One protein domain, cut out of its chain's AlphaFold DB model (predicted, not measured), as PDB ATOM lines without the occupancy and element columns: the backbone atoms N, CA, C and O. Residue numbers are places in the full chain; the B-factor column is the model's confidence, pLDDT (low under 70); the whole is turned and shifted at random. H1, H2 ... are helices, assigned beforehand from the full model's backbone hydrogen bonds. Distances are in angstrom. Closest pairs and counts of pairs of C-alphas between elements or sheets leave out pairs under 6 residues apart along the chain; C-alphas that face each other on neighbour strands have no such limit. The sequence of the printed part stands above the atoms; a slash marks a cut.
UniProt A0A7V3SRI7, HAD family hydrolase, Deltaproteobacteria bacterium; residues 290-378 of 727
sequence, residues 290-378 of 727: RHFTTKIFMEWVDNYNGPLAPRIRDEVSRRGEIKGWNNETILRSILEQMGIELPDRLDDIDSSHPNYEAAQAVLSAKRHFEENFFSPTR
ATOM      1  N   ARG A 290     142.156 104.814 128.166       92.88
ATOM      2  CA  ARG A 290     141.962 103.565 128.915       92.88
ATOM      3  C   ARG A 290     143.224 103.056 129.600       92.88
ATOM      4  O   ARG A 290     143.176 102.759 130.792       92.88
ATOM      5  N   HIS A 291     144.348 102.956 128.890       94.38
ATOM      6  CA  HIS A 291     145.601 102.527 129.514       94.38
ATOM      7  C   HIS A 291     146.019 103.487 130.632       94.38
ATOM      8  O   HIS A 291     146.493 103.052 131.682       94.38
ATOM      9  N   PHE A 292     145.799 104.790 130.438       96.50
ATOM     10  CA  PHE A 292     146.063 105.794 131.461       96.50
ATOM     11  C   PHE A 292     145.141 105.652 132.684       96.50
ATOM     12  O   PHE A 292     145.629 105.709 133.811       96.50
ATOM     13  N   THR A 293     143.850 105.370 132.486       96.12
ATOM     14  CA  THR A 293     142.902 105.023 133.558       96.12
ATOM     15  C   THR A 293     143.372 103.801 134.339       96.12
ATOM     16  O   THR A 293     143.477 103.863 135.562       96.12
ATOM     17  N   THR A 294     143.730 102.707 133.659       95.94
ATOM     18  CA  THR A 294     144.235 101.497 134.325       95.94
ATOM     19  C   THR A 294     145.517 101.786 135.104       95.94
ATOM     20  O   THR A 294     145.664 101.313 136.227       95.94
ATOM     21  N   LYS A 295     146.426 102.605 134.564       96.62
ATOM     22  CA  LYS A 295     147.636 103.028 135.279       96.62
ATOM     23  C   LYS A 295     147.298 103.757 136.586       96.62
ATOM     24  O   LYS A 295     147.823 103.385 137.630       96.62
ATOM     25  N   ILE A 296     146.402 104.745 136.542       97.75
ATOM     26  CA  ILE A 296     145.965 105.498 137.731       97.75
ATOM     27  C   ILE A 296     145.248 104.580 138.732       97.75
ATOM     28  O   ILE A 296     145.387 104.744 139.942       97.75
ATOM     29  N   PHE A 297     144.489 103.591 138.256       98.00
ATOM     30  CA  PHE A 297     143.892 102.582 139.127       98.00
ATOM     31  C   PHE A 297     144.950 101.756 139.862       98.00
ATOM     32  O   PHE A 297     144.853 101.595 141.075       98.00
ATOM     33  N   MET A 298     145.977 101.274 139.160       97.62
ATOM     34  CA  MET A 298     147.058 100.502 139.782       97.62
ATOM     35  C   MET A 298     147.837 101.336 140.807       97.62
ATOM     36  O   MET A 298     148.105 100.853 141.902       97.62
ATOM     37  N   GLU A 299     148.099 102.614 140.513       98.00
ATOM     38  CA  GLU A 299     148.690 103.549 141.482       98.00
ATOM     39  C   GLU A 299     147.828 103.688 142.747       98.00
ATOM     40  O   GLU A 299     148.353 103.718 143.861       98.00
ATOM     41  N   TRP A 300     146.501 103.739 142.606       98.38
ATOM     42  CA  TRP A 300     145.600 103.739 143.756       98.38
ATOM     43  C   TRP A 300     145.661 102.418 144.535       98.38
ATOM     44  O   TRP A 300     145.763 102.452 145.759       98.38
ATOM     45  N   VAL A 301     145.648 101.264 143.858       98.00
ATOM     46  CA  VAL A 301     145.731  99.929 144.489       98.00
ATOM     47  C   VAL A 301     147.013  99.773 145.315       98.00
ATOM     48  O   VAL A 301     146.985  99.224 146.424       98.00
ATOM     49  N   ASP A 302     148.130 100.289 144.806       97.88
ATOM     50  CA  ASP A 302     149.417 100.255 145.501       97.88
ATOM     51  C   ASP A 302     149.385 101.110 146.776       97.88
ATOM     52  O   ASP A 302     149.882 100.690 147.823       97.88
ATOM     53  N   ASN A 303     148.725 102.270 146.727       97.88
ATOM     54  CA  ASN A 303     148.673 103.229 147.834       97.88
ATOM     55  C   ASN A 303     147.499 103.023 148.810       97.88
ATOM     56  O   ASN A 303     147.511 103.578 149.912       97.88
ATOM     57  N   TYR A 304     146.475 102.251 148.440       98.12
ATOM     58  CA  TYR A 304     145.301 102.027 149.277       98.12
ATOM     59  C   TYR A 304     145.640 101.116 150.465       98.12
ATOM     60  O   TYR A 304     146.035  99.968 150.297       98.12
ATOM     61  N   ASN A 305     145.444 101.629 151.683       97.75
ATOM     62  CA  ASN A 305     145.764 100.938 152.942       97.75
ATOM     63  C   ASN A 305     144.525 100.668 153.816       97.75
ATOM     64  O   ASN A 305     144.654 100.446 155.017       97.75
ATOM     65  N   GLY A 306     143.321 100.725 153.236       97.00
ATOM     66  CA  GLY A 306     142.087 100.427 153.965       97.00
ATOM     67  C   GLY A 306     141.879  98.925 154.212       97.00
ATOM     68  O   GLY A 306     142.641  98.096 153.702       97.00
ATOM     69  N   PRO A 307     140.826  98.537 154.956       97.50
ATOM     70  CA  PRO A 307     140.616  97.153 155.398       97.50
ATOM     71  C   PRO A 307     140.517  96.118 154.268       97.50
ATOM     72  O   PRO A 307     140.844  94.947 154.461       97.50
ATOM     73  N   LEU A 308     140.095  96.536 153.070       97.69
ATOM     74  CA  LEU A 308     139.966  95.662 151.902       97.69
ATOM     75  C   LEU A 308     141.243  95.550 151.054       97.69
ATOM     76  O   LEU A 308     141.252  94.771 150.099       97.69
ATOM     77  N   ALA A 309     142.318  96.277 151.380       98.12
ATOM     78  CA  ALA A 309     143.507  96.371 150.532       98.12
ATOM     79  C   ALA A 309     144.128  95.010 150.153       98.12
ATOM     80  O   ALA A 309     144.367  94.809 148.961       98.12
ATOM     81  N   PRO A 310     144.329  94.042 151.078       98.00
ATOM     82  CA  PRO A 310     144.873  92.733 150.706       98.00
ATOM     83  C   PRO A 310     143.983  91.995 149.700       98.00
ATOM     84  O   PRO A 310     144.468  91.492 148.694       98.00
ATOM     85  N   ARG A 311     142.660  92.007 149.919       97.75
ATOM     86  CA  ARG A 311     141.700  91.315 149.047       97.75
ATOM     87  C   ARG A 311     141.624  91.948 147.657       97.75
ATOM     88  O   ARG A 311     141.553  91.223 146.672       97.75
ATOM     89  N   ILE A 312     141.655  93.280 147.581       97.81
ATOM     90  CA  ILE A 312     141.656  94.013 146.308       97.81
ATOM     91  C   ILE A 312     142.935  93.706 145.524       97.81
ATOM     92  O   ILE A 312     142.849  93.376 144.345       97.81
ATOM     93  N   ARG A 313     144.113  93.767 146.165       97.69
ATOM     94  CA  ARG A 313     145.402  93.456 145.519       97.69
ATOM     95  C   ARG A 313     145.461  92.015 145.017       97.69
ATOM     96  O   ARG A 313     145.915  91.782 143.895       97.69
ATOM     97  N   ASP A 314     144.964  91.069 145.811       97.25
ATOM     98  CA  ASP A 314     144.868  89.663 145.416       97.25
ATOM     99  C   ASP A 314     143.980  89.492 144.178       97.25
ATOM    100  O   ASP A 314     144.366  88.815 143.227       97.25
ATOM    101  N   GLU A 315     142.807  90.127 144.158       96.94
ATOM    102  CA  GLU A 315     141.864  90.007 143.044       96.94
ATOM    103  C   GLU A 315     142.370  90.692 141.766       96.94
ATOM    104  O   GLU A 315     142.303  90.125 140.676       96.94
ATOM    105  N   VAL A 316     142.975  91.874 141.900       96.12
ATOM    106  CA  VAL A 316     143.673  92.578 140.814       96.12
ATOM    107  C   VAL A 316     144.765  91.701 140.203       96.12
ATOM    108  O   VAL A 316     144.839  91.576 138.982       96.12
ATOM    109  N   SER A 317     145.563  91.030 141.039       95.44
ATOM    110  CA  SER A 317     146.648  90.150 140.585       95.44
ATOM    111  C   SER A 317     146.137  88.922 139.823       95.44
ATOM    112  O   SER A 317     146.825  88.423 138.933       95.44
ATOM    113  N   ARG A 318     144.926  88.436 140.132       95.62
ATOM    114  CA  ARG A 318     144.295  87.309 139.419       95.62
ATOM    115  C   ARG A 318     143.688  87.708 138.076       95.62
ATOM    116  O   ARG A 318     143.640  86.879 137.171       95.62
ATOM    117  N   ARG A 319     143.210  88.948 137.937       84.94
ATOM    118  CA  ARG A 319     142.357  89.379 136.814       84.94
ATOM    119  C   ARG A 319     143.054  89.585 135.470       84.94
ATOM    120  O   ARG A 319     142.364  89.751 134.468       84.94
ATOM    121  N   GLY A 320     144.382  89.548 135.395       86.62
ATOM    122  CA  GLY A 320     145.083  89.822 134.140       86.62
ATOM    123  C   GLY A 320     144.790  91.242 133.636       86.62
ATOM    124  O   GLY A 320     145.283  92.211 134.205       86.62
ATOM    125  N   GLU A 321     144.002  91.384 132.565       88.44
ATOM    126  CA  GLU A 321     143.684  92.691 131.975       88.44
ATOM    127  C   GLU A 321     142.495  93.372 132.680       88.44
ATOM    128  O   GLU A 321     141.355  92.914 132.608       88.44
ATOM    129  N   ILE A 322     142.752  94.517 133.319       90.31
ATOM    130  CA  ILE A 322     141.730  95.336 133.979       90.31
ATOM    131  C   ILE A 322     141.234  96.418 133.020       90.31
ATOM    132  O   ILE A 322     142.011  97.252 132.549       90.31
ATOM    133  N   LYS A 323     139.920  96.421 132.765       86.50
ATOM    134  CA  LYS A 323     139.242  97.392 131.898       86.50
ATOM    135  C   LYS A 323     138.163  98.142 132.662       86.50
ATOM    136  O   LYS A 323     137.378  97.542 133.387       86.50
ATOM    137  N   GLY A 324     138.088  99.442 132.420       87.50
ATOM    138  CA  GLY A 324     136.998 100.298 132.860       87.50
ATOM    139  C   GLY A 324     137.260 101.746 132.468       87.50
ATOM    140  O   GLY A 324     138.344 102.082 131.990       87.50
ATOM    141  N   TRP A 325     136.239 102.579 132.630       85.75
ATOM    142  CA  TRP A 325     136.259 103.978 132.195       85.75
ATOM    143  C   TRP A 325     136.783 104.934 133.259       85.75
ATOM    144  O   TRP A 325     137.347 105.976 132.942       85.75
ATOM    145  N   ASN A 326     136.626 104.551 134.519       91.94
ATOM    146  CA  ASN A 326     137.158 105.250 135.676       91.94
ATOM    147  C   ASN A 326     137.445 104.236 136.795       91.94
ATOM    148  O   ASN A 326     137.005 103.083 136.742       91.94
ATOM    149  N   ASN A 327     138.160 104.668 137.829       95.50
ATOM    150  CA  ASN A 327     138.527 103.779 138.931       95.50
ATOM    151  C   ASN A 327     137.319 103.288 139.746       95.50
ATOM    152  O   ASN A 327     137.388 102.204 140.320       95.50
ATOM    153  N   GLU A 328     136.215 104.043 139.776       94.31
ATOM    154  CA  GLU A 328     134.968 103.618 140.425       94.31
ATOM    155  C   GLU A 328     134.402 102.353 139.760       94.31
ATOM    156  O   GLU A 328     134.183 101.345 140.427       94.31
ATOM    157  N   THR A 329     134.207 102.381 138.440       93.00
ATOM    158  CA  THR A 329     133.652 101.252 137.674       93.00
ATOM    159  C   THR A 329     134.560 100.028 137.718       93.00
ATOM    160  O   THR A 329     134.074  98.906 137.864       93.00
ATOM    161  N   ILE A 330     135.879 100.240 137.655       95.44
ATOM    162  CA  ILE A 330     136.866  99.168 137.806       95.44
ATOM    163  C   ILE A 330     136.727  98.506 139.180       95.44
ATOM    164  O   ILE A 330     136.600  97.281 139.262       95.44
ATOM    165  N   LEU A 331     136.728  99.298 140.258       97.25
ATOM    166  CA  LEU A 331     136.692  98.745 141.606       97.25
ATOM    167  C   LEU A 331     135.348  98.092 141.930       97.25
ATOM    168  O   LEU A 331     135.344  97.024 142.533       97.25
ATOM    169  N   ARG A 332     134.222  98.671 141.500       95.50
ATOM    170  CA  ARG A 332     132.899  98.045 141.653       95.50
ATOM    171  C   ARG A 332     132.862  96.663 141.015       95.50
ATOM    172  O   ARG A 332     132.494  95.707 141.687       95.50
ATOM    173  N   SER A 333     133.366  96.529 139.784       95.38
ATOM    174  CA  SER A 333     133.470  95.221 139.132       95.38
ATOM    175  C   SER A 333     134.311  94.238 139.953       95.38
ATOM    176  O   SER A 333     133.942  93.069 140.062       95.38
ATOM    177  N   ILE A 334     135.446  94.675 140.512       96.31
ATOM    178  CA  ILE A 334     136.311  93.856 141.388       96.31
ATOM    179  C   ILE A 334     135.551  93.390 142.631       96.31
ATOM    180  O   ILE A 334     135.557  92.200 142.939       96.31
ATOM    181  N   LEU A 335     134.854  94.304 143.303       97.00
ATOM    182  CA  LEU A 335     134.075  94.018 144.505       97.00
ATOM    183  C   LEU A 335     132.915  93.050 144.230       97.00
ATOM    184  O   LEU A 335     132.732  92.110 145.001       97.00
ATOM    185  N   GLU A 336     132.211  93.193 143.106       95.81
ATOM    186  CA  GLU A 336     131.148  92.265 142.691       95.81
ATOM    187  C   GLU A 336     131.669  90.824 142.569       95.81
ATOM    188  O   GLU A 336     131.058  89.896 143.093       95.81
ATOM    189  N   GLN A 337     132.848  90.616 141.968       94.06
ATOM    190  CA  GLN A 337     133.460  89.276 141.905       94.06
ATOM    191  C   GLN A 337     133.923  88.753 143.267       94.06
ATOM    192  O   GLN A 337     133.979  87.543 143.481       94.06
ATOM    193  N   MET A 338     134.210  89.649 144.209       96.38
ATOM    194  CA  MET A 338     134.468  89.294 145.604       96.38
ATOM    195  C   MET A 338     133.179  88.990 146.392       96.38
ATOM    196  O   MET A 338     133.266  88.755 147.602       96.38
ATOM    197  N   GLY A 339     132.007  89.011 145.741       97.19
ATOM    198  CA  GLY A 339     130.692  88.818 146.354       97.19
ATOM    199  C   GLY A 339     130.189  90.038 147.129       97.19
ATOM    200  O   GLY A 339     129.370  89.886 148.033       97.19
ATOM    201  N   ILE A 340     130.716  91.231 146.836       97.19
ATOM    202  CA  ILE A 340     130.353  92.489 147.492       97.19
ATOM    203  C   ILE A 340     129.594  93.357 146.489       97.19
ATOM    204  O   ILE A 340     130.192  94.037 145.658       97.19
ATOM    205  N   GLU A 341     128.269  93.355 146.595       95.44
ATOM    206  CA  GLU A 341     127.406  94.234 145.808       95.44
ATOM    207  C   GLU A 341     127.226  95.582 146.519       95.44
ATOM    208  O   GLU A 341     126.974  95.653 147.729       95.44
ATOM    209  N   LEU A 342     127.380  96.670 145.768       95.06
ATOM    210  CA  LEU A 342     127.159  98.031 146.247       95.06
ATOM    211  C   LEU A 342     125.934  98.628 145.543       95.06
ATOM    212  O   LEU A 342     125.753  98.377 144.354       95.06
ATOM    213  N   PRO A 343     125.128  99.455 146.232       92.12
ATOM    214  CA  PRO A 343     124.065 100.215 145.597       92.12
ATOM    215  C   PRO A 343     124.643 101.199 144.573       92.12
ATOM    216  O   PRO A 343     125.821 101.577 144.629       92.12
ATOM    217  N   ASP A 344     123.791 101.653 143.654       87.38
ATOM    218  CA  ASP A 344     124.169 102.645 142.646       87.38
ATOM    219  C   ASP A 344     124.690 103.930 143.308       87.38
ATOM    220  O   ASP A 344     125.769 104.420 142.968       87.38
ATOM    221  N   ARG A 345     123.980 104.428 144.330       88.62
ATOM    222  CA  ARG A 345     124.354 105.630 145.087       88.62
ATOM    223  C   ARG A 345     125.136 105.253 146.343       88.62
ATOM    224  O   ARG A 345     124.600 104.630 147.251       88.62
ATOM    225  N   LEU A 346     126.404 105.661 146.407       89.44
ATOM    226  CA  LEU A 346     127.260 105.399 147.575       89.44
ATOM    227  C   LEU A 346     126.927 106.295 148.769       89.44
ATOM    228  O   LEU A 346     127.221 105.916 149.897       89.44
ATOM    229  N   ASP A 347     126.292 107.442 148.529       85.69
ATOM    230  CA  ASP A 347     125.891 108.382 149.584       85.69
ATOM    231  C   ASP A 347     124.796 107.810 150.502       85.69
ATOM    232  O   ASP A 347     124.617 108.290 151.618       85.69
ATOM    233  N   ASP A 348     124.100 106.759 150.056       87.81
ATOM    234  CA  ASP A 348     123.075 106.059 150.837       87.81
ATOM    235  C   ASP A 348     123.687 105.057 151.842       87.81
ATOM    236  O   ASP A 348     122.970 104.463 152.648       87.81
ATOM    237  N   ILE A 349     125.012 104.852 151.811       91.00
ATOM    238  CA  ILE A 349     125.732 103.954 152.719       91.00
ATOM    239  C   ILE A 349     126.333 104.738 153.891       91.00
ATOM    240  O   ILE A 349     127.346 105.428 153.759       91.00
ATOM    241  N   ASP A 350     125.757 104.543 155.078       94.25
ATOM    242  CA  ASP A 350     126.327 105.008 156.344       94.25
ATOM    243  C   ASP A 350     127.260 103.967 156.995       94.25
ATOM    244  O   ASP A 350     127.413 102.837 156.523       94.25
ATOM    245  N   SER A 351     127.882 104.343 158.115       94.81
ATOM    246  CA  SER A 351     128.831 103.494 158.847       94.81
ATOM    247  C   SER A 351     128.230 102.210 159.434       94.81
ATOM    248  O   SER A 351     128.979 101.375 159.935       94.81
ATOM    249  N   SER A 352     126.903 102.052 159.431       95.38
ATOM    250  CA  SER A 352     126.219 100.840 159.894       95.38
ATOM    251  C   SER A 352     125.988  99.815 158.776       95.38
ATOM    252  O   SER A 352     125.731  98.643 159.062       95.38
ATOM    253  N   HIS A 353     126.110 100.220 157.509       95.62
ATOM    254  CA  HIS A 353     125.913  99.332 156.368       95.62
ATOM    255  C   HIS A 353     127.026  98.264 156.292       95.62
ATOM    256  O   HIS A 353     128.209  98.605 156.380       95.62
ATOM    257  N   PRO A 354     126.708  96.978 156.031       95.00
ATOM    258  CA  PRO A 354     127.704  95.896 156.007       95.00
ATOM    259  C   PRO A 354     128.812  96.094 154.958       95.00
ATOM    260  O   PRO A 354     129.922  95.597 155.129       95.00
ATOM    261  N   ASN A 355     128.527  96.860 153.901       96.19
ATOM    262  CA  ASN A 355     129.475  97.180 152.827       96.19
ATOM    263  C   ASN A 355     130.065  98.603 152.922       96.19
ATOM    264  O   ASN A 355     130.573  99.110 151.922       96.19
ATOM    265  N   TYR A 356     130.014  99.260 154.090       96.19
ATOM    266  CA  TYR A 356     130.548 100.619 154.273       96.19
ATOM    267  C   TYR A 356     132.014 100.753 153.841       96.19
ATOM    268  O   TYR A 356     132.346 101.629 153.045       96.19
ATOM    269  N   GLU A 357     132.884  99.838 154.272       96.88
ATOM    270  CA  GLU A 357     134.311  99.853 153.905       96.88
ATOM    271  C   GLU A 357     134.540  99.725 152.392       96.88
ATOM    272  O   GLU A 357     135.434 100.356 151.825       96.88
ATOM    273  N   ALA A 358     133.702  98.938 151.713       97.00
ATOM    274  CA  ALA A 358     133.744  98.800 150.263       97.00
ATOM    275  C   ALA A 358     133.304 100.092 149.563       97.00
ATOM    276  O   ALA A 358     133.969 100.532 148.624       97.00
ATOM    277  N   ALA A 359     132.249 100.749 150.054       96.19
ATOM    278  CA  ALA A 359     131.830 102.056 149.551       96.19
ATOM    279  C   ALA A 359     132.924 103.120 149.741       96.19
ATOM    280  O   ALA A 359     133.230 103.855 148.802       96.19
ATOM    281  N   GLN A 360     133.585 103.154 150.905       96.62
ATOM    282  CA  GLN A 360     134.706 104.068 151.158       96.62
ATOM    283  C   GLN A 360     135.903 103.796 150.237       96.62
ATOM    284  O   GLN A 360     136.536 104.739 149.754       96.62
ATOM    285  N   ALA A 361     136.196 102.527 149.931       97.31
ATOM    286  CA  ALA A 361     137.220 102.169 148.952       97.31
ATOM    287  C   ALA A 361     136.883 102.720 147.554       97.31
ATOM    288  O   ALA A 361     137.740 103.334 146.920       97.31
ATOM    289  N   VAL A 362     135.631 102.578 147.101       96.75
ATOM    290  CA  VAL A 362     135.167 103.112 145.804       96.75
ATOM    291  C   VAL A 362     135.234 104.633 145.759       96.75
ATOM    292  O   VAL A 362     135.775 105.179 144.797       96.75
ATOM    293  N   LEU A 363     134.782 105.325 146.807       94.75
ATOM    294  CA  LEU A 363     134.880 106.787 146.893       94.75
ATOM    295  C   LEU A 363     136.339 107.269 146.885       94.75
ATOM    296  O   LEU A 363     136.662 108.261 146.231       94.75
ATOM    297  N   SER A 364     137.242 106.556 147.566       97.19
ATOM    298  CA  SER A 364     138.680 106.852 147.543       97.19
ATOM    299  C   SER A 364     139.286 106.646 146.151       97.19
ATOM    300  O   SER A 364     140.022 107.513 145.673       97.19
ATOM    301  N   ALA A 365     138.953 105.538 145.484       97.12
ATOM    302  CA  ALA A 365     139.432 105.230 144.139       97.12
ATOM    303  C   ALA A 365     138.941 106.262 143.116       97.12
ATOM    304  O   ALA A 365     139.722 106.717 142.277       97.12
ATOM    305  N   LYS A 366     137.668 106.664 143.224       95.06
ATOM    306  CA  LYS A 366     137.045 107.723 142.423       95.06
ATOM    307  C   LYS A 366     137.771 109.054 142.582       95.06
ATOM    308  O   LYS A 366     138.222 109.608 141.586       95.06
ATOM    309  N   ARG A 367     137.965 109.523 143.820       95.00
ATOM    310  CA  ARG A 367     138.671 110.786 144.092       95.00
ATOM    311  C   ARG A 367     140.092 110.765 143.535       95.00
ATOM    312  O   ARG A 367     140.511 111.706 142.869       95.00
ATOM    313  N   HIS A 368     140.815 109.663 143.752       96.81
ATOM    314  CA  HIS A 368     142.159 109.504 143.205       96.81
ATOM    315  C   HIS A 368     142.157 109.575 141.673       96.81
ATOM    316  O   HIS A 368     143.034 110.207 141.088       96.81
ATOM    317  N   PHE A 369     141.170 108.968 141.012       96.00
ATOM    318  CA  PHE A 369     141.002 109.095 139.568       96.00
ATOM    319  C   PHE A 369     140.736 110.538 139.144       96.00
ATOM    320  O   PHE A 369     141.415 111.024 138.248       96.00
ATOM    321  N   GLU A 370     139.804 111.237 139.783       92.94
ATOM    322  CA  GLU A 370     139.441 112.615 139.430       92.94
ATOM    323  C   GLU A 370     140.637 113.574 139.549       92.94
ATOM    324  O   GLU A 370     140.926 114.329 138.621       92.94
ATOM    325  N   GLU A 371     141.404 113.474 140.636       94.19
ATOM    326  CA  GLU A 371     142.599 114.295 140.876       94.19
ATOM    327  C   GLU A 371     143.706 114.056 139.834       94.19
ATOM    328  O   GLU A 371     144.445 114.973 139.462       94.19
ATOM    329  N   ASN A 372     143.841 112.818 139.353       96.19
ATOM    330  CA  ASN A 372     144.987 112.400 138.549       96.19
ATOM    331  C   ASN A 372     144.692 112.307 137.055       96.19
ATOM    332  O   ASN A 372     145.512 112.736 136.240       96.19
ATOM    333  N   PHE A 373     143.525 111.783 136.683       94.69
ATOM    334  CA  PHE A 373     143.115 111.642 135.294       94.69
ATOM    335  C   PHE A 373     142.906 113.006 134.658       94.69
ATOM    336  O   PHE A 373     143.351 113.195 133.531       94.69
ATOM    337  N   PHE A 374     142.294 113.961 135.367       92.38
ATOM    338  CA  PHE A 374     142.057 115.320 134.868       92.38
ATOM    339  C   PHE A 374     143.238 116.276 135.082       92.38
ATOM    340  O   PHE A 374     143.179 117.414 134.627       92.38
ATOM    341  N   SER A 375     144.348 115.823 135.679       95.50
ATOM    342  CA  SER A 375     145.558 116.637 135.822       95.50
ATOM    343  C   SER A 375     146.169 116.978 134.449       95.50
ATOM    344  O   SER A 375     146.665 116.074 133.759       95.50
ATOM    345  N   PRO A 376     146.243 118.268 134.052       96.06
ATOM    346  CA  PRO A 376     146.807 118.663 132.758       96.06
ATOM    347  C   PRO A 376     148.276 118.233 132.626       96.06
ATOM    348  O   PRO A 376     148.723 117.760 131.579       96.06
ATOM    349  N   THR A 377     149.026 118.321 133.731       97.56
ATOM    350  CA  THR A 377     150.443 117.939 133.782       97.56
ATOM    351  C   THR A 377     150.632 116.443 133.557       97.56
ATOM    352  O   THR A 377     151.484 116.056 132.753       97.56
ATOM    353  N   ARG A 378     149.840 115.598 134.234       97.44
ATOM    354  CA  ARG A 378     149.949 114.142 134.071       97.44
ATOM    355  C   ARG A 378     149.530 113.721 132.668       97.44
ATOM    356  O   ARG A 378     150.279 113.001 132.017       97.44
TER     357      ARG A 378
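This is residues 290 to 378 of the 727 residues of the protein "HAD family hydrolase" of Deltaproteobacteria bacterium (UniProt A0A7V3SRI7). Four helices pack crosswise into a small compact cluster: the long H4 runs along one side, H1 and H3 both pack on it, and H2 packs on H1 and H3 away from H4. The long loop of residues 338 to 355 folds back from the end of H3 to the beginning of H4; H4 runs roughly along the longest axis, with part of this loop beyond one of its ends and the last printed residues beyond the other. The printed part has 89 residues with four named helices, H1, H2, H3 and H4 in that order, and no named strand. The class is all helix, with 53 of the 89 residues in named elements. The whole is compact, with a radius of gyration of the C-alphas of 12.6 A, and the C-alphas span 39 by 27 by 22 A along their three main axes.

H1, residues 290 to 303, and H2, residues 309 to 318, form a helical hairpin over a tight link of five residues. They touch, with the C-alphas of Val 301 and Arg 313 closest at 6.6 A, and run opposite ways at a steep tilt of 40 degrees. H1 touches H2 with residues 301 to 302 alone. H3, residues 327 to 337, touches H1 at residues 293 to 297 alone. Their closest C-alphas, those of Phe 297 and Asn 327, are 5.5 A apart, and the lines of the two helices are only just about perpendicular, at 71 degrees. H2 and H3 also touch, about perpendicular at 82 degrees, with the C-alphas of Glu 315 and Ile 334 closest at 7.0 A. H4, residues 356 to 373, forms a second helical hairpin with H3, running opposite ways at a shallow tilt of 32 degrees, only just short of steep. H3 and H4 touch with 12 pairs of C-alphas within 8 A, the closest being those of Glu 328 and Lys 366 at 5.0 A. H4 touches H1 with residues 365 to 373 alone, opposite ways at a steep tilt of 53 degrees, the C-alphas of Trp 300 and Ala 365 being closest at 6.4 A. H2 and H4 are apart. The helix packing is mostly crossed: of the five touching pairs, one is at a shallow tilt. In H1, H2, H3 and H4 every O i to N i+4 pair is within hydrogen-bond range.

H1 begins at C-alpha 290 at (141.962, 103.565, 128.915) and measures 20.1 A from its first to its last C-alpha, at Asn 303. H2 runs from Ala 309 to Arg 318 over 14.4 A. H3 runs from Asn 327, with its C-alpha at (138.527, 103.779, 138.931), to Gln 337 over 15.6 A. H4, the longest helix with 18 residues, measures 25.3 A from Tyr 356 to Phe 373, and its last C-alpha is at (143.115, 111.642, 135.294).

The two C-alphas farthest apart are those of Ser 352 and Thr 377, at 39.5 A, while the first and last printed C-alphas, of Arg 290 and Arg 378, are 14.2 A apart. The printed part has no cut. The link from H2 to H3 is short, with 8 residues, and the link from H3 to H4 is long. That long link, residues 338 to 355, has no named element, and its C-alphas lie 12 to 20 A from the mean of the C-alphas. The mean pLDDT of the printed part is 94.9, and no printed residue is under 70.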